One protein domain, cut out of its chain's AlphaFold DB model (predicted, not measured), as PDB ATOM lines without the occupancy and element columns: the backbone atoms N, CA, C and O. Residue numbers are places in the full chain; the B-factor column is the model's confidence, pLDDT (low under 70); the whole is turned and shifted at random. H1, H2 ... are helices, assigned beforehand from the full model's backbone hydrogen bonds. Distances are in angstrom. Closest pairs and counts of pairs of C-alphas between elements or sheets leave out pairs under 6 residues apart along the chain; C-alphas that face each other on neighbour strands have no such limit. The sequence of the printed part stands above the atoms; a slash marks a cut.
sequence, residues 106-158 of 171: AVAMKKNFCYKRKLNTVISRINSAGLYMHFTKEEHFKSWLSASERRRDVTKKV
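This is residues 106 to 158 of the 171 residues of an uncharacterized protein of Araneus ventricosus (UniProt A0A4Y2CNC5). A long straight helix, H2, and a shorter one, H1, meet near their ends in an open L. Ahead of H1, the unnamed residues 106 to 115 loop out from the far end of the short arm and fold back. The printed part has 53 residues with two named helices, H1 then H2, and no named strand; the class is all helix. It is extended, with a radius of gyration of the C-alphas of 18.5 A and spans of 56 by 26 by 11 A.

H2, residues 131 to 157, and H1, residues 116 to 128, are close but not clearly touching; their closest C-alphas, those of Tyr 132 and Ile 126, are 6.1 A apart. Their lines are about perpendicular, at 74 degrees. Every O i to N i+4 pair is within hydrogen-bond range in H1, and 22 of 23 in H2.

H2 measures 40.0 A from C-alpha 131 at (-44.490, 43.416, -1.147) to C-alpha 157 at (-58.728, 6.425, -6.318). H1 measures 18.2 A and begins at C-alpha 116, (-47.368, 54.724, -17.860).

The C-alphas farthest apart, those of Cys 114 and Val 158, are 56.1 A apart. The printed part has no cut, and the link from H1 to H2 is tight. Residues 140 to 141 and 143 to 158 have pLDDT under 70.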
ATOM      1  N   ALA A 106     -42.280  42.100 -17.469       84.38
ATOM      2  CA  ALA A 106     -42.696  43.452 -17.807       84.38
ATOM      3  C   ALA A 106     -44.198  43.479 -18.091       84.38
ATOM      4  O   ALA A 106     -44.781  42.495 -18.547       84.38
ATOM      5  N   VAL A 107     -44.824  44.625 -17.837       86.56
ATOM      6  CA  VAL A 107     -46.233  44.846 -18.169       86.56
ATOM      7  C   VAL A 107     -46.301  45.452 -19.565       86.56
ATOM      8  O   VAL A 107     -45.899  46.600 -19.768       86.56
ATOM      9  N   ALA A 108     -46.802  44.685 -20.532       89.12
ATOM     10  CA  ALA A 108     -47.077  45.199 -21.869       89.12
ATOM     11  C   ALA A 108     -48.241  46.201 -21.816       89.12
ATOM     12  O   ALA A 108     -49.257  45.963 -21.165       89.12
ATOM     13  N   MET A 109     -48.099  47.340 -22.497       88.88
ATOM     14  CA  MET A 109     -49.097  48.415 -22.489       88.88
ATOM     15  C   MET A 109     -49.347  48.935 -23.903       88.88
ATOM     16  O   MET A 109     -48.435  48.983 -24.730       88.88
ATOM     17  N   LYS A 110     -50.570  49.417 -24.165       93.81
ATOM     18  CA  LYS A 110     -50.903  50.114 -25.417       93.81
ATOM     19  C   LYS A 110     -49.955  51.303 -25.629       93.81
ATOM     20  O   LYS A 110     -49.638  52.029 -24.682       93.81
ATOM     21  N   LYS A 111     -49.555  51.551 -26.886       90.31
ATOM     22  CA  LYS A 111     -48.621  52.633 -27.261       90.31
ATOM     23  C   LYS A 111     -48.995  53.986 -26.633       90.31
ATOM     24  O   LYS A 111     -48.121  54.651 -26.084       90.31
ATOM     25  N   ASN A 112     -50.288  54.309 -26.589       92.44
ATOM     26  CA  ASN A 112     -50.806  55.590 -26.092       92.44
ATOM     27  C   ASN A 112     -51.444  55.498 -24.692       92.44
ATOM     28  O   ASN A 112     -52.329  56.281 -24.363       92.44
ATOM     29  N   PHE A 113     -51.045  54.530 -23.862       94.44
ATOM     30  CA  PHE A 113     -51.513  54.470 -22.476       94.44
ATOM     31  C   PHE A 113     -51.028  55.699 -21.688       94.44
ATOM     32  O   PHE A 113     -49.824  55.927 -21.559       94.44
ATOM     33  N   CYS A 114     -51.960  56.492 -21.159       93.38
ATOM     34  CA  CYS A 114     -51.681  57.793 -20.542       93.38
ATOM     35  C   CYS A 114     -51.087  57.706 -19.124       93.38
ATOM     36  O   CYS A 114     -50.476  58.662 -18.653       93.38
ATOM     37  N   TYR A 115     -51.196  56.558 -18.446       94.31
ATOM     38  CA  TYR A 115     -50.768  56.407 -17.048       94.31
ATOM     39  C   TYR A 115     -49.469  55.618 -16.859       94.31
ATOM     40  O   TYR A 115     -49.172  55.204 -15.740       94.31
ATOM     41  N   LYS A 116     -48.653  55.454 -17.911       93.75
ATOM     42  CA  LYS A 116     -47.368  54.724 -17.860       93.75
ATOM     43  C   LYS A 116     -46.498  55.135 -16.669       93.75
ATOM     44  O   LYS A 116     -46.050  54.288 -15.902       93.75
ATOM     45  N   ARG A 117     -46.309  56.445 -16.472       93.88
ATOM     46  CA  ARG A 117     -45.487  56.983 -15.376       93.88
ATOM     47  C   ARG A 117     -46.072  56.658 -14.001       93.88
ATOM     48  O   ARG A 117     -45.334  56.212 -13.132       93.88
ATOM     49  N   LYS A 118     -47.385  56.844 -13.817       95.31
ATOM     50  CA  LYS A 118     -48.061  56.534 -12.545       95.31
ATOM     51  C   LYS A 118     -47.948  55.045 -12.217       95.31
ATOM     52  O   LYS A 118     -47.613  54.702 -11.089       95.31
ATOM     53  N   LEU A 119     -48.161  54.179 -13.207       93.38
ATOM     54  CA  LEU A 119     -48.035  52.733 -13.041       93.38
ATOM     55  C   LEU A 119     -46.603  52.325 -12.673       93.38
ATOM     56  O   LEU A 119     -46.421  51.578 -11.718       93.38
ATOM     57  N   ASN A 120     -45.589  52.876 -13.346       93.50
ATOM     58  CA  ASN A 120     -44.191  52.626 -12.984       93.50
ATOM     59  C   ASN A 120     -43.896  53.044 -11.539       93.50
ATOM     60  O   ASN A 120     -43.262  52.290 -10.811       93.50
ATOM     61  N   THR A 121     -44.406  54.195 -11.086       96.50
ATOM     62  CA  THR A 121     -44.260  54.618  -9.685       96.50
ATOM     63  C   THR A 121     -44.909  53.634  -8.710       96.50
ATOM     64  O   THR A 121     -44.312  53.324  -7.680       96.50
ATOM     65  N   VAL A 122     -46.104  53.122  -9.020       94.75
ATOM     66  CA  VAL A 122     -46.777  52.111  -8.188       94.75
ATOM     67  C   VAL A 122     -45.956  50.823  -8.128       94.75
ATOM     68  O   VAL A 122     -45.687  50.334  -7.034       94.75
ATOM     69  N   ILE A 123     -45.490  50.315  -9.274       92.00
ATOM     70  CA  ILE A 123     -44.652  49.109  -9.346       92.00
ATOM     71  C   ILE A 123     -43.366  49.296  -8.530       92.00
ATOM     72  O   ILE A 123     -43.015  48.429  -7.731       92.00
ATOM     73  N   SER A 124     -42.688  50.440  -8.669       94.31
ATOM     74  CA  SER A 124     -41.489  50.745  -7.885       94.31
ATOM     75  C   SER A 124     -41.775  50.755  -6.385       94.31
ATOM     76  O   SER A 124     -41.024  50.144  -5.637       94.31
ATOM     77  N   ARG A 125     -42.876  51.373  -5.937       95.81
ATOM     78  CA  ARG A 125     -43.259  51.386  -4.514       95.81
ATOM     79  C   ARG A 125     -43.535  49.984  -3.973       95.81
ATOM     80  O   ARG A 125     -43.054  49.660  -2.894       95.81
ATOM     81  N   ILE A 126     -44.258  49.151  -4.724       93.00
ATOM     82  CA  ILE A 126     -44.528  47.750  -4.355       93.00
ATOM     83  C   ILE A 126     -43.215  46.971  -4.202       93.00
ATOM     84  O   ILE A 126     -43.039  46.244  -3.223       93.00
ATOM     85  N   ASN A 127     -42.285  47.140  -5.146       90.25
ATOM     86  CA  ASN A 127     -40.986  46.471  -5.105       90.25
ATOM     87  C   ASN A 127     -40.123  46.966  -3.934       90.25
ATOM     88  O   ASN A 127     -39.589  46.147  -3.192       90.25
ATOM     89  N   SER A 128     -40.023  48.284  -3.731       94.38
ATOM     90  CA  SER A 128     -39.245  48.887  -2.639       94.38
ATOM     91  C   SER A 128     -39.796  48.550  -1.255       94.38
ATOM     92  O   SER A 128     -39.024  48.425  -0.313       94.38
ATOM     93  N   ALA A 129     -41.111  48.358  -1.128       95.44
ATOM     94  CA  ALA A 129     -41.743  47.906   0.110       95.44
ATOM     95  C   ALA A 129     -41.590  46.390   0.356       95.44
ATOM     96  O   ALA A 129     -42.116  45.874   1.335       95.44
ATOM     97  N   GLY A 130     -40.936  45.645  -0.547       91.62
ATOM     98  CA  GLY A 130     -40.774  44.190  -0.442       91.62
ATOM     99  C   GLY A 130     -42.058  43.383  -0.681       91.62
ATOM    100  O   GLY A 130     -42.026  42.150  -0.637       91.62
ATOM    101  N   LEU A 131     -43.177  44.045  -0.991       90.62
ATOM    102  CA  LEU A 131     -44.490  43.416  -1.147       90.62
ATOM    103  C   LEU A 131     -44.520  42.417  -2.307       90.62
ATOM    104  O   LEU A 131     -45.127  41.359  -2.187       90.62
ATOM    105  N   TYR A 132     -43.804  42.693  -3.402       85.38
ATOM    106  CA  TYR A 132     -43.692  41.747  -4.518       85.38
ATOM    107  C   TYR A 132     -43.112  40.390  -4.081       85.38
ATOM    108  O   TYR A 132     -43.619  39.329  -4.456       85.38
ATOM    109  N   MET A 133     -42.065  40.406  -3.253       82.81
ATOM    110  CA  MET A 133     -41.453  39.176  -2.750       82.81
ATOM    111  C   MET A 133     -42.373  38.455  -1.760       82.81
ATOM    112  O   MET A 133     -42.434  37.228  -1.771       82.81
ATOM    113  N   HIS A 134     -43.106  39.203  -0.934       85.56
ATOM    114  CA  HIS A 134     -44.084  38.635  -0.011       85.56
ATOM    115  C   HIS A 134     -45.210  37.907  -0.760       85.56
ATOM    116  O   HIS A 134     -45.399  36.709  -0.555       85.56
ATOM    117  N   PHE A 135     -45.869  38.586  -1.707       82.50
ATOM    118  CA  PHE A 135     -46.951  37.997  -2.500       82.50
ATOM    119  C   PHE A 135     -46.487  36.794  -3.314       82.50
ATOM    120  O   PHE A 135     -47.179  35.785  -3.369       82.50
ATOM    121  N   THR A 136     -45.303  36.864  -3.929       76.88
ATOM    122  CA  THR A 136     -44.797  35.719  -4.699       76.88
ATOM    123  C   THR A 136     -44.550  34.509  -3.805       76.88
ATOM    124  O   THR A 136     -44.980  33.419  -4.163       76.88
ATOM    125  N   LYS A 137     -43.933  34.673  -2.627       77.44
ATOM    126  CA  LYS A 137     -43.757  33.568  -1.669       77.44
ATOM    127  C   LYS A 137     -45.095  32.973  -1.225       77.44
ATOM    128  O   LYS A 137     -45.232  31.753  -1.203       77.44
ATOM    129  N   GLU A 138     -46.074  33.816  -0.911       78.06
ATOM    130  CA  GLU A 138     -47.390  33.373  -0.445       78.06
ATOM    131  C   GLU A 138     -48.183  32.638  -1.539       78.06
ATOM    132  O   GLU A 138     -48.736  31.569  -1.290       78.06
ATOM    133  N   GLU A 139     -48.192  33.147  -2.772       72.56
ATOM    134  CA  GLU A 139     -48.855  32.487  -3.902       72.56
ATOM    135  C   GLU A 139     -48.167  31.172  -4.286       72.56
ATOM    136  O   GLU A 139     -48.837  30.176  -4.573       72.56
ATOM    137  N   HIS A 140     -46.831  31.112  -4.225       65.38
ATOM    138  CA  HIS A 140     -46.102  29.851  -4.375       65.38
ATOM    139  C   HIS A 140     -46.504  28.846  -3.291       65.38
ATOM    140  O   HIS A 140     -46.761  27.682  -3.604       65.38
ATOM    141  N   PHE A 141     -46.630  29.299  -2.043       61.97
ATOM    142  CA  PHE A 141     -47.057  28.466  -0.923       61.97
ATOM    143  C   PHE A 141     -48.500  27.956  -1.085       61.97
ATOM    144  O   PHE A 141     -48.743  26.757  -0.944       61.97
ATOM    145  N   LYS A 142     -49.453  28.815  -1.473       72.12
ATOM    146  CA  LYS A 142     -50.846  28.421  -1.767       72.12
ATOM    147  C   LYS A 142     -50.934  27.434  -2.930       72.12
ATOM    148  O   LYS A 142     -51.623  26.417  -2.839       72.12
ATOM    149  N   SER A 143     -50.209  27.703  -4.018       65.62
ATOM    150  CA  SER A 143     -50.127  26.802  -5.171       65.62
ATOM    151  C   SER A 143     -49.599  25.426  -4.756       65.62
ATOM    152  O   SER A 143     -50.212  24.404  -5.085       65.62
ATOM    153  N   TRP A 144     -48.529  25.393  -3.953       61.97
ATOM    154  CA  TRP A 144     -47.956  24.165  -3.402       61.97
ATOM    155  C   TRP A 144     -48.948  23.394  -2.521       61.97
ATOM    156  O   TRP A 144     -49.141  22.192  -2.736       61.97
ATOM    157  N   LEU A 145     -49.642  24.075  -1.601       62.62
ATOM    158  CA  LEU A 145     -50.681  23.466  -0.764       62.62
ATOM    159  C   LEU A 145     -51.777  22.814  -1.618       62.62
ATOM    160  O   LEU A 145     -52.050  21.622  -1.453       62.62
ATOM    161  N   SER A 146     -52.309  23.535  -2.611       66.38
ATOM    162  CA  SER A 146     -53.358  23.029  -3.513       66.38
ATOM    163  C   SER A 146     -52.900  21.849  -4.385       66.38
ATOM    164  O   SER A 146     -53.696  20.999  -4.798       66.38
ATOM    165  N   ALA A 147     -51.603  21.784  -4.707       59.69
ATOM    166  CA  ALA A 147     -51.019  20.666  -5.431       59.69
ATOM    167  C   ALA A 147     -50.891  19.430  -4.528       59.69
ATOM    168  O   ALA A 147     -51.058  18.309  -5.007       59.69
ATOM    169  N   SER A 148     -50.626  19.613  -3.230       56.12
ATOM    170  CA  SER A 148     -50.539  18.521  -2.253       56.12
ATOM    171  C   SER A 148     -51.895  17.854  -1.989       56.12
ATOM    172  O   SER A 148     -51.964  16.629  -1.893       56.12
ATOM    173  N   GLU A 149     -52.981  18.626  -1.948       54.00
ATOM    174  CA  GLU A 149     -54.345  18.113  -1.765       54.00
ATOM    175  C   GLU A 149     -54.787  17.290  -2.978       54.00
ATOM    176  O   GLU A 149     -55.222  16.147  -2.829       54.00
ATOM    177  N   ARG A 150     -54.524  17.795  -4.192       51.47
ATOM    178  CA  ARG A 150     -54.750  17.048  -5.440       51.47
ATOM    179  C   ARG A 150     -53.945  15.747  -5.515       51.47
ATOM    180  O   ARG A 150     -54.436  14.773  -6.082       51.47
ATOM    181  N   ARG A 151     -52.737  15.686  -4.935       48.94
ATOM    182  CA  ARG A 151     -51.949  14.436  -4.855       48.94
ATOM    183  C   ARG A 151     -52.622  13.387  -3.963       48.94
ATOM    184  O   ARG A 151     -52.580  12.214  -4.317       48.94
ATOM    185  N   ARG A 152     -53.260  13.785  -2.853       46.44
ATOM    186  CA  ARG A 152     -53.926  12.853  -1.916       46.44
ATOM    187  C   ARG A 152     -55.196  12.230  -2.500       46.44
ATOM    188  O   ARG A 152     -55.498  11.074  -2.204       46.44
ATOM    189  N   ASP A 153     -55.917  12.959  -3.349       47.69
ATOM    190  CA  ASP A 153     -57.125  12.434  -4.000       47.69
ATOM    191  C   ASP A 153     -56.827  11.374  -5.067       47.69
ATOM    192  O   ASP A 153     -57.598  10.426  -5.236       47.69
ATOM    193  N   VAL A 154     -55.682  11.469  -5.749       47.78
ATOM    194  CA  VAL A 154     -55.256  10.439  -6.710       47.78
ATOM    195  C   VAL A 154     -54.920   9.132  -5.985       47.78
ATOM    196  O   VAL A 154     -55.353   8.068  -6.422       47.78
ATOM    197  N   THR A 155     -54.255   9.188  -4.824       45.16
ATOM    198  CA  THR A 155     -53.947   7.988  -4.026       45.16
ATOM    199  C   THR A 155     -55.204   7.296  -3.490       45.16
ATOM    200  O   THR A 155     -55.233   6.071  -3.383       45.16
ATOM    201  N   LYS A 156     -56.277   8.048  -3.196       43.34
ATOM    202  CA  LYS A 156     -57.565   7.468  -2.775       43.34
ATOM    203  C   LYS A 156     -58.293   6.731  -3.904       43.34
ATOM    204  O   LYS A 156     -59.008   5.773  -3.617       43.34
ATOM    205  N   LYS A 157     -58.097   7.111  -5.173       41.00
ATOM    206  CA  LYS A 157     -58.728   6.425  -6.318       41.00
ATOM    207  C   LYS A 157     -58.062   5.099  -6.708       41.00
ATOM    208  O   LYS A 157     -58.721   4.276  -7.331       41.00
ATOM    209  N   VAL A 158     -56.819   4.841  -6.293       46.31
ATOM    210  CA  VAL A 158     -56.090   3.595  -6.628       46.31
ATOM    211  C   VAL A 158     -56.511   2.393  -5.755       46.31
ATOM    212  O   VAL A 158     -56.214   1.253  -6.087       46.31
TER     213      VAL A 158